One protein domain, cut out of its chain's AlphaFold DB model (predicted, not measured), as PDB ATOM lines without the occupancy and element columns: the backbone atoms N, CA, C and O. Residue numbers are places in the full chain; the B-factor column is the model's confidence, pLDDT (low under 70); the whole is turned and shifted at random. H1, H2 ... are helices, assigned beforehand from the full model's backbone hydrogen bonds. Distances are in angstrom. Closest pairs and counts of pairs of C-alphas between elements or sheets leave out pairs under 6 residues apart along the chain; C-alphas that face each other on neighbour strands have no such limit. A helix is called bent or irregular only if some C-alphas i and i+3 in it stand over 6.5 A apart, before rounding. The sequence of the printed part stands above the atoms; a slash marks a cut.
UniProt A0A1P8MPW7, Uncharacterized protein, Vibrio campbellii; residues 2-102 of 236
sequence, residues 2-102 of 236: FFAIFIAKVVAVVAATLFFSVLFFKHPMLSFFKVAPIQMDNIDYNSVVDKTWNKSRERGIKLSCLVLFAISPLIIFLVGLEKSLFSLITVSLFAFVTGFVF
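AT A GLANCE: This is residues 2 to 102 of the 236 residues of an uncharacterized protein of Vibrio campbellii (UniProt A0A1P8MPW7). A long, kinked helix, H2, is the middle of a thin, staggered row of three helices: H3 folds back along one side, and H1, shifted lengthwise, packs on the other side by its second half. Residues 2 to 8 of H1 stick out at one end, and residues 41 to 47 at the other. The 101 printed residues, with H1, H2 and H3 in that order and no named strand, are all helix in class and loose, with a radius of gyration of the C-alphas of 17.6 A and spans of 66, 28 and 13 A.

IN THESE COORDINATES: H2, residues 45 to 79, is 46.0 A long and only just irregular, C-alphas 70 and 73 being 6.9 A apart; it has a kink of 51 degrees near residue 73. H3, residues 81 to 101, 30.3 A, ends at C-alpha 101 (220.509, 250.414, 286.888) and is only just irregular, with C-alphas 82 and 85 6.6 A apart. H1, residues 2 to 26, 36.2 A, begins at C-alpha 2 (259.959, 271.056, 279.164).

HOW THE PARTS SIT: H2 and H3, a helical hairpin, touch at a shallow tilt of 25 degrees, opposite ways; their closest C-alphas, of Gly 60 and Phe 96, are 3.9 A apart. H1 and H2, also a helical hairpin, touch through residues 13 to 24 and 66 to 77 alone, at a shallow tilt of 15 degrees, opposite ways; their closest C-alphas, of Thr 17 and Ala 70, are 4.8 A apart. H1 and H3 are apart. Each O i to N i+4 pair is within hydrogen-bond range in H1, against 28 of 31 in H2 and 11 of 17 in H3.

THE WHOLE: The farthest C-alphas, of Phe 2 and Asn 42, are 66.4 A apart. The printed part has no cut; the link H1 to H2 is long, H2 to H3 tight. Mean pLDDT of the printed part is 77.0, under 70 at residues 24 to 25, 27 to 36, 41 to 43 and 45.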
ATOM      1  N   PHE A   2     261.416 271.063 278.915       73.81
ATOM      2  CA  PHE A   2     259.959 271.056 279.164       73.81
ATOM      3  C   PHE A   2     259.164 270.030 278.337       73.81
ATOM      4  O   PHE A   2     258.314 269.331 278.882       73.81
ATOM      5  N   PHE A   3     259.486 269.878 277.051       76.75
ATOM      6  CA  PHE A   3     258.811 268.920 276.167       76.75
ATOM      7  C   PHE A   3     259.037 267.453 276.580       76.75
ATOM      8  O   PHE A   3     258.103 266.659 276.597       76.75
ATOM      9  N   ALA A   4     260.255 267.106 277.010       79.50
ATOM     10  CA  ALA A   4     260.581 265.761 277.490       79.50
ATOM     11  C   ALA A   4     259.861 265.424 278.809       79.50
ATOM     12  O   ALA A   4     259.346 264.321 278.973       79.50
ATOM     13  N   ILE A   5     259.760 266.397 279.723       80.31
ATOM     14  CA  ILE A   5     259.018 266.251 280.986       80.31
ATOM     15  C   ILE A   5     257.517 266.080 280.716       80.31
ATOM     16  O   ILE A   5     256.861 265.270 281.369       80.31
ATOM     17  N   PHE A   6     256.967 266.815 279.747       78.00
ATOM     18  CA  PHE A   6     255.568 266.682 279.347       78.00
ATOM     19  C   PHE A   6     255.266 265.288 278.780       78.00
ATOM     20  O   PHE A   6     254.333 264.634 279.244       78.00
ATOM     21  N   ILE A   7     256.098 264.792 277.858       83.00
ATOM     22  CA  ILE A   7     255.954 263.441 277.293       83.00
ATOM     23  C   ILE A   7     256.036 262.377 278.393       83.00
ATOM     24  O   ILE A   7     255.178 261.501 278.453       83.00
ATOM     25  N   ALA A   8     257.010 262.476 279.302       83.19
ATOM     26  CA  ALA A   8     257.157 261.521 280.399       83.19
ATOM     27  C   ALA A   8     255.910 261.465 281.301       83.19
ATOM     28  O   ALA A   8     255.472 260.380 281.683       83.19
ATOM     29  N   LYS A   9     255.292 262.619 281.595       79.94
ATOM     30  CA  LYS A   9     254.042 262.687 282.371       79.94
ATOM     31  C   LYS A   9     252.865 262.043 281.636       79.94
ATOM     32  O   LYS A   9     252.138 261.264 282.245       79.94
ATOM     33  N   VAL A  10     252.698 262.322 280.342       82.19
ATOM     34  CA  VAL A  10     251.636 261.709 279.522       82.19
ATOM     35  C   VAL A  10     251.798 260.189 279.479       82.19
ATOM     36  O   VAL A  10     250.839 259.461 279.731       82.19
ATOM     37  N   VAL A  11     253.016 259.699 279.230       85.00
ATOM     38  CA  VAL A  11     253.316 258.260 279.182       85.00
ATOM     39  C   VAL A  11     253.024 257.589 280.525       85.00
ATOM     40  O   VAL A  11     252.397 256.532 280.547       85.00
ATOM     41  N   ALA A  12     253.402 258.212 281.646       82.75
ATOM     42  CA  ALA A  12     253.124 257.682 282.979       82.75
ATOM     43  C   ALA A  12     251.616 257.585 283.275       82.75
ATOM     44  O   ALA A  12     251.158 256.573 283.804       82.75
ATOM     45  N   VAL A  13     250.830 258.598 282.892       83.44
ATOM     46  CA  VAL A  13     249.368 258.603 283.083       83.44
ATOM     47  C   VAL A  13     248.694 257.530 282.232       83.44
ATOM     48  O   VAL A  13     247.847 256.791 282.736       83.44
ATOM     49  N   VAL A  14     249.090 257.395 280.964       81.31
ATOM     50  CA  VAL A  14     248.566 256.350 280.070       81.31
ATOM     51  C   VAL A  14     248.930 254.961 280.597       81.31
ATOM     52  O   VAL A  14     248.059 254.096 280.685       81.31
ATOM     53  N   ALA A  15     250.181 254.753 281.019       82.56
ATOM     54  CA  ALA A  15     250.636 253.485 281.578       82.56
ATOM     55  C   ALA A  15     249.879 253.113 282.863       82.56
ATOM     56  O   ALA A  15     249.413 251.982 282.979       82.56
ATOM     57  N   ALA A  16     249.689 254.058 283.791       78.38
ATOM     58  CA  ALA A  16     248.922 253.831 285.016       78.38
ATOM     59  C   ALA A  16     247.454 253.491 284.710       78.38
ATOM     60  O   ALA A  16     246.933 252.491 285.202       78.38
ATOM     61  N   THR A  17     246.809 254.268 283.835       78.00
ATOM     62  CA  THR A  17     245.412 254.057 283.417       78.00
ATOM     63  C   THR A  17     245.216 252.665 282.811       78.00
ATOM     64  O   THR A  17     244.291 251.937 283.183       78.00
ATOM     65  N   LEU A  18     246.112 252.256 281.906       79.56
ATOM     66  CA  LEU A  18     246.068 250.939 281.269       79.56
ATOM     67  C   LEU A  18     246.374 249.814 282.258       79.56
ATOM     68  O   LEU A  18     245.669 248.807 282.262       79.56
ATOM     69  N   PHE A  19     247.379 249.983 283.117       81.19
ATOM     70  CA  PHE A  19     247.757 248.987 284.115       81.19
ATOM     71  C   PHE A  19     246.606 248.696 285.082       81.19
ATOM     72  O   PHE A  19     246.211 247.538 285.229       81.19
ATOM     73  N   PHE A  20     246.005 249.734 285.672       76.00
ATOM     74  CA  PHE A  20     244.857 249.566 286.563       76.00
ATOM     75  C   PHE A  20     243.655 248.981 285.824       76.00
ATOM     76  O   PHE A  20     243.042 248.041 286.327       76.00
ATOM     77  N   SER A  21     243.364 249.429 284.600       73.12
ATOM     78  CA  SER A  21     242.284 248.841 283.794       73.12
ATOM     79  C   SER A  21     242.491 247.337 283.581       73.12
ATOM     80  O   SER A  21     241.606 246.537 283.880       73.12
ATOM     81  N   VAL A  22     243.681 246.920 283.136       77.75
ATOM     82  CA  VAL A  22     244.015 245.503 282.912       77.75
ATOM     83  C   VAL A  22     243.912 244.691 284.203       77.75
ATOM     84  O   VAL A  22     243.395 243.573 284.180       77.75
ATOM     85  N   LEU A  23     244.356 245.246 285.332       75.31
ATOM     86  CA  LEU A  23     244.294 244.589 286.637       75.31
ATOM     87  C   LEU A  23     242.836 244.383 287.090       75.31
ATOM     88  O   LEU A  23     242.477 243.283 287.514       75.31
ATOM     89  N   PHE A  24     241.965 245.376 286.882       69.00
ATOM     90  CA  PHE A  24     240.524 245.273 287.151       69.00
ATOM     91  C   PHE A  24     239.809 244.256 286.244       69.00
ATOM     92  O   PHE A  24     238.921 243.537 286.702       69.00
ATOM     93  N   PHE A  25     240.202 244.150 284.970       67.44
ATOM     94  CA  PHE A  25     239.615 243.175 284.043       67.44
ATOM     95  C   PHE A  25     240.094 241.739 284.292       67.44
ATOM     96  O   PHE A  25     239.306 240.799 284.145       67.44
ATOM     97  N   LYS A  26     241.367 241.552 284.667       70.62
ATOM     98  CA  LYS A  26     241.948 240.224 284.912       70.62
ATOM     99  C   LYS A  26     241.584 239.656 286.280       70.62
ATOM    100  O   LYS A  26     241.417 238.442 286.387       70.62
ATOM    101  N   HIS A  27     241.438 240.492 287.308       64.62
ATOM    102  CA  HIS A  27     241.169 239.996 288.654       64.62
ATOM    103  C   HIS A  27     239.672 239.676 288.836       64.62
ATOM    104  O   HIS A  27     238.833 240.575 288.753       64.62
ATOM    105  N   PRO A  28     239.284 238.418 289.118       58.41
ATOM    106  CA  PRO A  28     237.877 238.013 289.180       58.41
ATOM    107  C   PRO A  28     237.086 238.743 290.273       58.41
ATOM    108  O   PRO A  28     235.906 239.017 290.078       58.41
ATOM    109  N   MET A  29     237.735 239.135 291.377       58.16
ATOM    110  CA  MET A  29     237.099 239.963 292.411       58.16
ATOM    111  C   MET A  29     236.787 241.392 291.947       58.16
ATOM    112  O   MET A  29     235.858 241.994 292.472       58.16
ATOM    113  N   LEU A  30     237.517 241.927 290.965       55.75
ATOM    114  CA  LEU A  30     237.366 243.299 290.461       55.75
ATOM    115  C   LEU A  30     236.580 243.368 289.142       55.75
ATOM    116  O   LEU A  30     236.119 244.437 288.745       55.75
ATOM    117  N   SER A  31     236.378 242.224 288.484       61.59
ATOM    118  CA  SER A  31     235.665 242.133 287.215       61.59
ATOM    119  C   SER A  31     234.177 242.443 287.390       61.59
ATOM    120  O   SER A  31     233.395 241.626 287.881       61.59
ATOM    121  N   PHE A  32     233.773 243.626 286.929       59.06
ATOM    122  CA  PHE A  32     232.384 244.089 286.936       59.06
ATOM    123  C   PHE A  32     231.428 243.163 286.159       59.06
ATOM    124  O   PHE A  32     230.287 242.951 286.565       59.06
ATOM    125  N   PHE A  33     231.903 242.565 285.065       57.28
ATOM    126  CA  PHE A  33     231.094 241.717 284.184       57.28
ATOM    127  C   PHE A  33     230.885 240.293 284.718       57.28
ATOM    128  O   PHE A  33     230.006 239.575 284.245       57.28
ATOM    129  N   LYS A  34     231.671 239.864 285.713       59.22
ATOM    130  CA  LYS A  34     231.594 238.518 286.300       59.22
ATOM    131  C   LYS A  34     230.840 238.534 287.626       59.22
ATOM    132  O   LYS A  34     231.340 238.063 288.642       59.22
ATOM    133  N   VAL A  35     229.614 239.047 287.625       63.25
ATOM    134  CA  VAL A  35     228.731 238.860 288.781       63.25
ATOM    135  C   VAL A  35     228.061 237.502 288.668       63.25
ATOM    136  O   VAL A  35     227.417 237.200 287.660       63.25
ATOM    137  N   ALA A  36     228.238 236.672 289.695       68.69
ATOM    138  CA  ALA A  36     227.587 235.375 289.756       68.69
ATOM    139  C   ALA A  36     226.065 235.558 289.610       68.69
ATOM    140  O   ALA A  36     225.511 236.503 290.178       68.69
ATOM    141  N   PRO A  37     225.366 234.690 288.872       72.50
ATOM    142  CA  PRO A  37     223.907 234.705 288.830       72.50
ATOM    143  C   PRO A  37     223.314 234.409 290.219       72.50
ATOM    144  O   PRO A  37     223.983 233.836 291.079       72.50
ATOM    145  N   ILE A  38     222.092 234.868 290.492       77.19
ATOM    146  CA  ILE A  38     221.327 234.452 291.681       77.19
ATOM    147  C   ILE A  38     220.511 233.222 291.284       77.19
ATOM    148  O   ILE A  38     219.770 233.272 290.309       77.19
ATOM    149  N   GLN A  39     220.650 232.128 292.022       79.50
ATOM    150  CA  GLN A  39     219.805 230.947 291.850       79.50
ATOM    151  C   GLN A  39     218.427 231.224 292.466       79.50
ATOM    152  O   GLN A  39     218.387 231.766 293.568       79.50
ATOM    153  N   MET A  40     217.331 230.931 291.757       74.50
ATOM    154  CA  MET A  40     215.950 231.243 292.176       74.50
ATOM    155  C   MET A  40     215.202 230.089 292.852       74.50
ATOM    156  O   MET A  40     214.032 230.260 293.213       74.50
ATOM    157  N   ASP A  41     215.839 228.937 293.042       65.44
ATOM    158  CA  ASP A  41     215.179 227.725 293.532       65.44
ATOM    159  C   ASP A  41     214.472 227.986 294.882       65.44
ATOM    160  O   ASP A  41     215.112 228.305 295.883       65.44
ATOM    161  N   ASN A  42     213.134 227.902 294.885       60.44
ATOM    162  CA  ASN A  42     212.244 228.079 296.048       60.44
ATOM    163  C   ASN A  42     212.327 229.413 296.823       60.44
ATOM    164  O   ASN A  42     212.049 229.446 298.019       60.44
ATOM    165  N   ILE A  43     212.686 230.529 296.180       59.34
ATOM    166  CA  ILE A  43     212.888 231.794 296.911       59.34
ATOM    167  C   ILE A  43     211.611 232.655 297.019       59.34
ATOM    168  O   ILE A  43     210.947 232.903 296.010       59.34
ATOM    169  N   ASP A  44     211.342 233.149 298.237       70.19
ATOM    170  CA  ASP A  44     210.449 234.273 298.569       70.19
ATOM    171  C   ASP A  44     210.913 235.577 297.889       70.19
ATOM    172  O   ASP A  44     212.101 235.908 297.902       70.19
ATOM    173  N   TYR A  45     209.991 236.341 297.304       69.50
ATOM    174  CA  TYR A  45     210.282 237.583 296.582       69.50
ATOM    175  C   TYR A  45     211.243 238.505 297.342       69.50
ATOM    176  O   TYR A  45     212.237 238.959 296.773       69.50
ATOM    177  N   ASN A  46     211.011 238.689 298.643       74.38
ATOM    178  CA  ASN A  46     211.823 239.563 299.491       74.38
ATOM    179  C   ASN A  46     213.300 239.146 299.502       74.38
ATOM    180  O   ASN A  46     214.192 239.969 299.315       74.38
ATOM    181  N   SER A  47     213.577 237.842 299.579       78.94
ATOM    182  CA  SER A  47     214.949 237.329 299.509       78.94
ATOM    183  C   SER A  47     215.576 237.521 298.118       78.94
ATOM    184  O   SER A  47     216.790 237.715 298.005       78.94
ATOM    185  N   VAL A  48     214.791 237.482 297.033       78.31
ATOM    186  CA  VAL A  48     215.300 237.808 295.685       78.31
ATOM    187  C   VAL A  48     215.662 239.288 295.590       78.31
ATOM    188  O   VAL A  48     216.720 239.612 295.042       78.31
ATOM    189  N   VAL A  49     214.829 240.173 296.141       78.06
ATOM    190  CA  VAL A  49     215.085 241.618 296.193       78.06
ATOM    191  C   VAL A  49     216.343 241.911 296.996       78.06
ATOM    192  O   VAL A  49     217.244 242.556 296.467       78.06
ATOM    193  N   ASP A  50     216.481 241.353 298.198       81.88
ATOM    194  CA  ASP A  50     217.650 241.573 299.055       81.88
ATOM    195  C   ASP A  50     218.947 241.101 298.391       81.88
ATOM    196  O   ASP A  50     219.964 241.804 298.371       81.88
ATOM    197  N   LYS A  51     218.927 239.912 297.772       83.06
ATOM    198  CA  LYS A  51     220.082 239.392 297.020       83.06
ATOM    199  C   LYS A  51     220.403 240.262 295.806       83.06
ATOM    200  O   LYS A  51     221.579 240.467 295.499       83.06
ATOM    201  N   THR A  52     219.382 240.770 295.120       81.56
ATOM    202  CA  THR A  52     219.534 241.677 293.974       81.56
ATOM    203  C   THR A  52     220.136 243.006 294.418       81.56
ATOM    204  O   THR A  52     221.123 243.447 293.832       81.56
ATOM    205  N   TRP A  53     219.627 243.585 295.505       83.62
ATOM    206  CA  TRP A  53     220.123 244.814 296.112       83.62
ATOM    207  C   TRP A  53     221.596 244.699 296.503       83.62
ATOM    208  O   TRP A  53     222.418 245.529 296.113       83.62
ATOM    209  N   ASN A  54     221.959 243.617 297.196       85.31
ATOM    210  CA  ASN A  54     223.338 243.362 297.603       85.31
ATOM    211  C   ASN A  54     224.279 243.210 296.401       85.31
ATOM    212  O   ASN A  54     225.369 243.786 296.401       85.31
ATOM    213  N   LYS A  55     223.853 242.513 295.339       83.06
ATOM    214  CA  LYS A  55     224.654 242.394 294.110       83.06
ATOM    215  C   LYS A  55     224.785 243.714 293.358       83.06
ATOM    216  O   LYS A  55     225.864 244.006 292.843       83.06
ATOM    217  N   SER A  56     223.732 244.522 293.294       82.69
ATOM    218  CA  SER A  56     223.783 245.860 292.692       82.69
ATOM    219  C   SER A  56     224.691 246.806 293.478       82.69
ATOM    220  O   SER A  56     225.494 247.519 292.877       82.69
ATOM    221  N   ARG A  57     224.663 246.739 294.814       85.25
ATOM    222  CA  ARG A  57     225.599 247.464 295.680       85.25
ATOM    223  C   ARG A  57     227.043 247.029 295.431       85.25
ATOM    224  O   ARG A  57     227.902 247.881 295.229       85.25
ATOM    225  N   GLU A  58     227.316 245.727 295.401       84.88
ATOM    226  CA  GLU A  58     228.654 245.190 295.113       84.88
ATOM    227  C   GLU A  58     229.173 245.676 293.749       84.88
ATOM    228  O   GLU A  58     230.307 246.139 293.631       84.88
ATOM    229  N   ARG A  59     228.315 245.641 292.721       81.69
ATOM    230  CA  ARG A  59     228.591 246.183 291.383       81.69
ATOM    231  C   ARG A  59     228.920 247.673 291.408       81.69
ATOM    232  O   ARG A  59     229.916 248.074 290.811       81.69
ATOM    233  N   GLY A  60     228.107 248.471 292.099       84.19
ATOM    234  CA  GLY A  60     228.310 249.911 292.239       84.19
ATOM    235  C   GLY A  60     229.638 250.241 292.919       84.19
ATOM    236  O   GLY A  60     230.382 251.095 292.436       84.19
ATOM    237  N   ILE A  61     229.994 249.515 293.987       85.94
ATOM    238  CA  ILE A  61     231.294 249.660 294.664       85.94
ATOM    239  C   ILE A  61     232.434 249.344 293.691       85.94
ATOM    240  O   ILE A  61     233.358 250.142 293.550       85.94
ATOM    241  N   LYS A  62     232.355 248.222 292.964       84.19
ATOM    242  CA  LYS A  62     233.388 247.822 291.992       84.19
ATOM    243  C   LYS A  62     233.584 248.858 290.884       84.19
ATOM    244  O   LYS A  62     234.725 249.191 290.572       84.19
ATOM    245  N   LEU A  63     232.495 249.393 290.326       82.62
ATOM    246  CA  LEU A  63     232.545 250.465 289.325       82.62
ATOM    247  C   LEU A  63     233.168 251.741 289.882       82.62
ATOM    248  O   LEU A  63     234.023 252.339 289.236       82.62
ATOM    249  N   SER A  64     232.775 252.134 291.091       85.56
ATOM    250  CA  SER A  64     233.309 253.330 291.749       85.56
ATOM    251  C   SER A  64     234.808 253.204 291.989       85.56
ATOM    252  O   SER A  64     235.556 254.130 291.690       85.56
ATOM    253  N   CYS A  65     235.266 252.038 292.454       83.88
ATOM    254  CA  CYS A  65     236.688 251.741 292.598       83.88
ATOM    255  C   CYS A  65     237.412 251.789 291.247       83.88
ATOM    256  O   CYS A  65     238.484 252.378 291.159       83.88
ATOM    257  N   LEU A  66     236.828 251.236 290.180       81.56
ATOM    258  CA  LEU A  66     237.423 251.312 288.845       81.56
ATOM    259  C   LEU A  66     237.597 252.769 288.400       81.56
ATOM    260  O   LEU A  66     238.669 253.132 287.927       81.56
ATOM    261  N   VAL A  67     236.597 253.626 288.608       83.00
ATOM    262  CA  VAL A  67     236.720 255.067 288.337       83.00
ATOM    263  C   VAL A  67     237.844 255.689 289.170       83.00
ATOM    264  O   VAL A  67     238.706 256.378 288.624       83.00
ATOM    265  N   LEU A  68     237.875 255.419 290.477       82.00
ATOM    266  CA  LEU A  68     238.853 256.009 291.391       82.00
ATOM    267  C   LEU A  68     240.291 255.567 291.118       82.00
ATOM    268  O   LEU A  68     241.203 256.347 291.359       82.00
ATOM    269  N   PHE A  69     240.520 254.354 290.618       80.12
ATOM    270  CA  PHE A  69     241.876 253.835 290.412       80.12
ATOM    271  C   PHE A  69     242.334 253.881 288.954       80.12
ATOM    272  O   PHE A  69     243.508 254.127 288.696       80.12
ATOM    273  N   ALA A  70     241.432 253.677 287.992       77.44
ATOM    274  CA  ALA A  70     241.785 253.690 286.575       77.44
ATOM    275  C   ALA A  70     241.607 255.073 285.937       77.44
ATOM    276  O   ALA A  70     242.416 255.454 285.101       77.44
ATOM    277  N   ILE A  71     240.578 255.836 286.321       77.06
ATOM    278  CA  ILE A  71     240.230 257.102 285.649       77.06
ATOM    279  C   ILE A  71     240.790 258.317 286.401       77.06
ATOM    280  O   ILE A  71     241.078 259.346 285.785       77.06
ATOM    281  N   SER A  72     241.021 258.209 287.714       79.69
ATOM    282  CA  SER A  72     241.547 259.332 288.499       79.69
ATOM    283  C   SER A  72     242.883 259.905 288.030       79.69
ATOM    284  O   SER A  72     242.978 261.135 288.002       79.69
ATOM    285  N   PRO A  73     243.874 259.112 287.564       79.88
ATOM    286  CA  PRO A  73     245.124 259.679 287.063       79.88
ATOM    287  C   PRO A  73     244.890 260.587 285.851       79.88
ATOM    288  O   PRO A  73     245.543 261.617 285.706       79.88
ATOM    289  N   LEU A  74     243.915 260.234 285.009       77.31
ATOM    290  CA  LEU A  74     243.547 260.981 283.812       77.31
ATOM    291  C   LEU A  74     242.774 262.263 284.151       77.31
ATOM    292  O   LEU A  74     243.073 263.317 283.595       77.31
ATOM    293  N   ILE A  75     241.833 262.212 285.101       77.81
ATOM    294  CA  ILE A  75     241.092 263.406 285.551       77.81
ATOM    295  C   ILE A  75     242.034 264.403 286.235       77.81
ATOM    296  O   ILE A  75     241.986 265.596 285.936       77.81
ATOM    297  N   ILE A  76     242.920 263.923 287.112       78.69
ATOM    298  CA  ILE A  76     243.915 264.762 287.795       78.69
ATOM    299  C   ILE A  76     244.863 265.408 286.778       78.69
ATOM    300  O   ILE A  76     245.178 266.590 286.905       78.69
ATOM    301  N   PHE A  77     245.283 264.665 285.749       79.38
ATOM    302  CA  PHE A  77     246.142 265.188 284.687       79.38
ATOM    303  C   PHE A  77     245.455 266.263 283.827       79.38
ATOM    304  O   PHE A  77     246.090 267.258 283.488       79.38
ATOM    305  N   LEU A  78     244.173 266.087 283.489       78.25
ATOM    306  CA  LEU A  78     243.429 267.006 282.616       78.25
ATOM    307  C   LEU A  78     242.945 268.276 283.326       78.25
ATOM    308  O   LEU A  78     242.917 269.345 282.721       78.25
ATOM    309  N   VAL A  79     242.515 268.154 284.582       77.38
ATOM    310  CA  VAL A  79     241.765 269.209 285.290       77.38
ATOM    311  C   VAL A  79     242.591 269.847 286.418       77.38
ATOM    312  O   VAL A  79     242.264 270.938 286.888       77.38
ATOM    313  N   GLY A  80     243.700 269.213 286.811       75.25
ATOM    314  CA  GLY A  80     244.522 269.624 287.947       75.25
ATOM    315  C   GLY A  80     243.934 269.166 289.286       75.25
ATOM    316  O   GLY A  80     242.723 268.979 289.428       75.25
ATOM    317  N   LEU A  81     244.805 268.980 290.285       72.88
ATOM    318  CA  LEU A  81     244.451 268.358 291.568       72.88
ATOM    319  C   LEU A  81     243.297 269.097 292.273       72.88
ATOM    320  O   LEU A  81     242.321 268.474 292.683       72.88
ATOM    321  N   GLU A  82     243.364 270.428 292.323       71.81
ATOM    322  CA  GLU A  82     242.424 271.280 293.065       71.81
ATOM    323  C   GLU A  82     240.985 271.221 292.532       71.81
ATOM    324  O   GLU A  82     240.032 271.226 293.306       71.81
ATOM    325  N   LYS A  83     240.808 271.104 291.211       75.19
ATOM    326  CA  LYS A  83     239.485 271.034 290.566       75.19
ATOM    327  C   LYS A  83     238.996 269.594 290.362       75.19
ATOM    328  O   LYS A  83     237.810 269.373 290.129       75.19
ATOM    329  N   SER A  84     239.892 268.610 290.475       77.94
ATOM    330  CA  SER A  84     239.587 267.199 290.216       77.94
ATOM    331  C   SER A  84     238.758 266.510 291.302       77.94
ATOM    332  O   SER A  84     238.040 265.569 290.978       77.94
ATOM    333  N   LEU A  85     238.795 266.966 292.560       77.38
ATOM    334  CA  LEU A  85     238.088 266.301 293.667       77.38
ATOM    335  C   LEU A  85     236.573 266.243 293.444       77.38
ATOM    336  O   LEU A  85     235.971 265.177 293.571       77.38
ATOM    337  N   PHE A  86     235.959 267.361 293.050       80.12
ATOM    338  CA  PHE A  86     234.520 267.403 292.781       80.12
ATOM    339  C   PHE A  86     234.139 266.529 291.577       80.12
ATOM    340  O   PHE A  86     233.161 265.779 291.633       80.12
ATOM    341  N   SER A  87     234.940 266.559 290.506       80.25
ATOM    342  CA  SER A  87     234.739 265.701 289.334       80.25
ATOM    343  C   SER A  87     234.878 264.220 289.679       80.25
ATOM    344  O   SER A  87     234.061 263.417 289.241       80.25
ATOM    345  N   LEU A  88     235.862 263.851 290.503       82.19
ATOM    346  CA  LEU A  88     236.066 262.475 290.948       82.19
ATOM    347  C   LEU A  88     234.892 261.981 291.786       82.19
ATOM    348  O   LEU A  88     234.346 260.927 291.480       82.19
ATOM    349  N   ILE A  89     234.448 262.762 292.774       83.50
ATOM    350  CA  ILE A  89     233.284 262.415 293.599       83.50
ATOM    351  C   ILE A  89     232.042 262.234 292.722       83.50
ATOM    352  O   ILE A  89     231.330 261.242 292.865       83.50
ATOM    353  N   THR A  90     231.807 263.147 291.776       82.62
ATOM    354  CA  THR A  90     230.625 263.105 290.901       82.62
ATOM    355  C   THR A  90     230.646 261.888 289.976       82.62
ATOM    356  O   THR A  90     229.653 261.165 289.885       82.62
ATOM    357  N   VAL A  91     231.774 261.616 289.312       83.75
ATOM    358  CA  VAL A  91     231.904 260.468 288.398       83.75
ATOM    359  C   VAL A  91     231.855 259.150 289.175       83.75
ATOM    360  O   VAL A  91     231.219 258.202 288.716       83.75
ATOM    361  N   SER A  92     232.449 259.083 290.368       84.56
ATOM    362  CA  SER A  92     232.362 257.907 291.240       84.56
ATOM    363  C   SER A  92     230.945 257.672 291.752       84.56
ATOM    364  O   SER A  92     230.488 256.533 291.732       84.56
ATOM    365  N   LEU A  93     230.215 258.717 292.151       85.88
ATOM    366  CA  LEU A  93     228.816 258.592 292.563       85.88
ATOM    367  C   LEU A  93     227.939 258.127 291.397       85.88
ATOM    368  O   LEU A  93     227.120 257.227 291.561       85.88
ATOM    369  N   PHE A  94     228.144 258.685 290.203       85.38
ATOM    370  CA  PHE A  94     227.432 258.244 289.009       85.38
ATOM    371  C   PHE A  94     227.722 256.766 288.707       85.38
ATOM    372  O   PHE A  94     226.800 255.974 288.516       85.38
ATOM    373  N   ALA A  95     228.993 256.362 288.759       83.88
ATOM    374  CA  ALA A  95     229.403 254.974 288.582       83.88
ATOM    375  C   ALA A  95     228.802 254.043 289.650       83.88
ATOM    376  O   ALA A  95     228.343 252.947 289.322       83.88
ATOM    377  N   PHE A  96     228.704 254.488 290.904       85.00
ATOM    378  CA  PHE A  96     228.012 253.751 291.957       85.00
ATOM    379  C   PHE A  96     226.538 253.517 291.607       85.00
ATOM    380  O   PHE A  96     226.073 252.376 291.607       85.00
ATOM    381  N   VAL A  97     225.821 254.588 291.250       84.12
ATOM    382  CA  VAL A  97     224.391 254.547 290.919       84.12
ATOM    383  C   VAL A  97     224.128 253.664 289.700       84.12
ATOM    384  O   VAL A  97     223.161 252.901 289.697       84.12
ATOM    385  N   THR A  98     225.012 253.664 288.697       79.00
ATOM    386  CA  THR A  98     224.851 252.775 287.532       79.00
ATOM    387  C   THR A  98     224.837 251.287 287.909       79.00
ATOM    388  O   THR A  98     224.168 250.505 287.237       79.00
ATOM    389  N   GLY A  99     225.452 250.883 289.029       75.12
ATOM    390  CA  GLY A  99     225.358 249.514 289.557       75.12
ATOM    391  C   GLY A  99     223.929 249.066 289.907       75.12
ATOM    392  O   GLY A  99     223.632 247.872 289.834       75.12
ATOM    393  N   PHE A 100     223.035 250.010 290.220       76.69
ATOM    394  CA  PHE A 100     221.615 249.769 290.510       76.69
ATOM    395  C   PHE A 100     220.727 249.795 289.267       76.69
ATOM    396  O   PHE A 100     219.636 249.229 289.279       76.69
ATOM    397  N   VAL A 101     221.202 250.410 288.183       73.94
ATOM    398  CA  VAL A 101     220.509 250.414 286.888       73.94
ATOM    399  C   VAL A 101     220.662 249.061 286.192       73.94
ATOM    400  O   VAL A 101     219.766 248.632 285.469       73.94
ATOM    401  N   PHE A 102     221.775 248.358 286.425       71.75
ATOM    402  CA  PHE A 102     222.006 247.044 285.836       71.75
ATOM    403  C   PHE A 102     221.310 245.925 286.624       71.75
ATOM    404  O   PHE A 102     221.698 245.643 287.763       71.75
TER     405      PHE A 102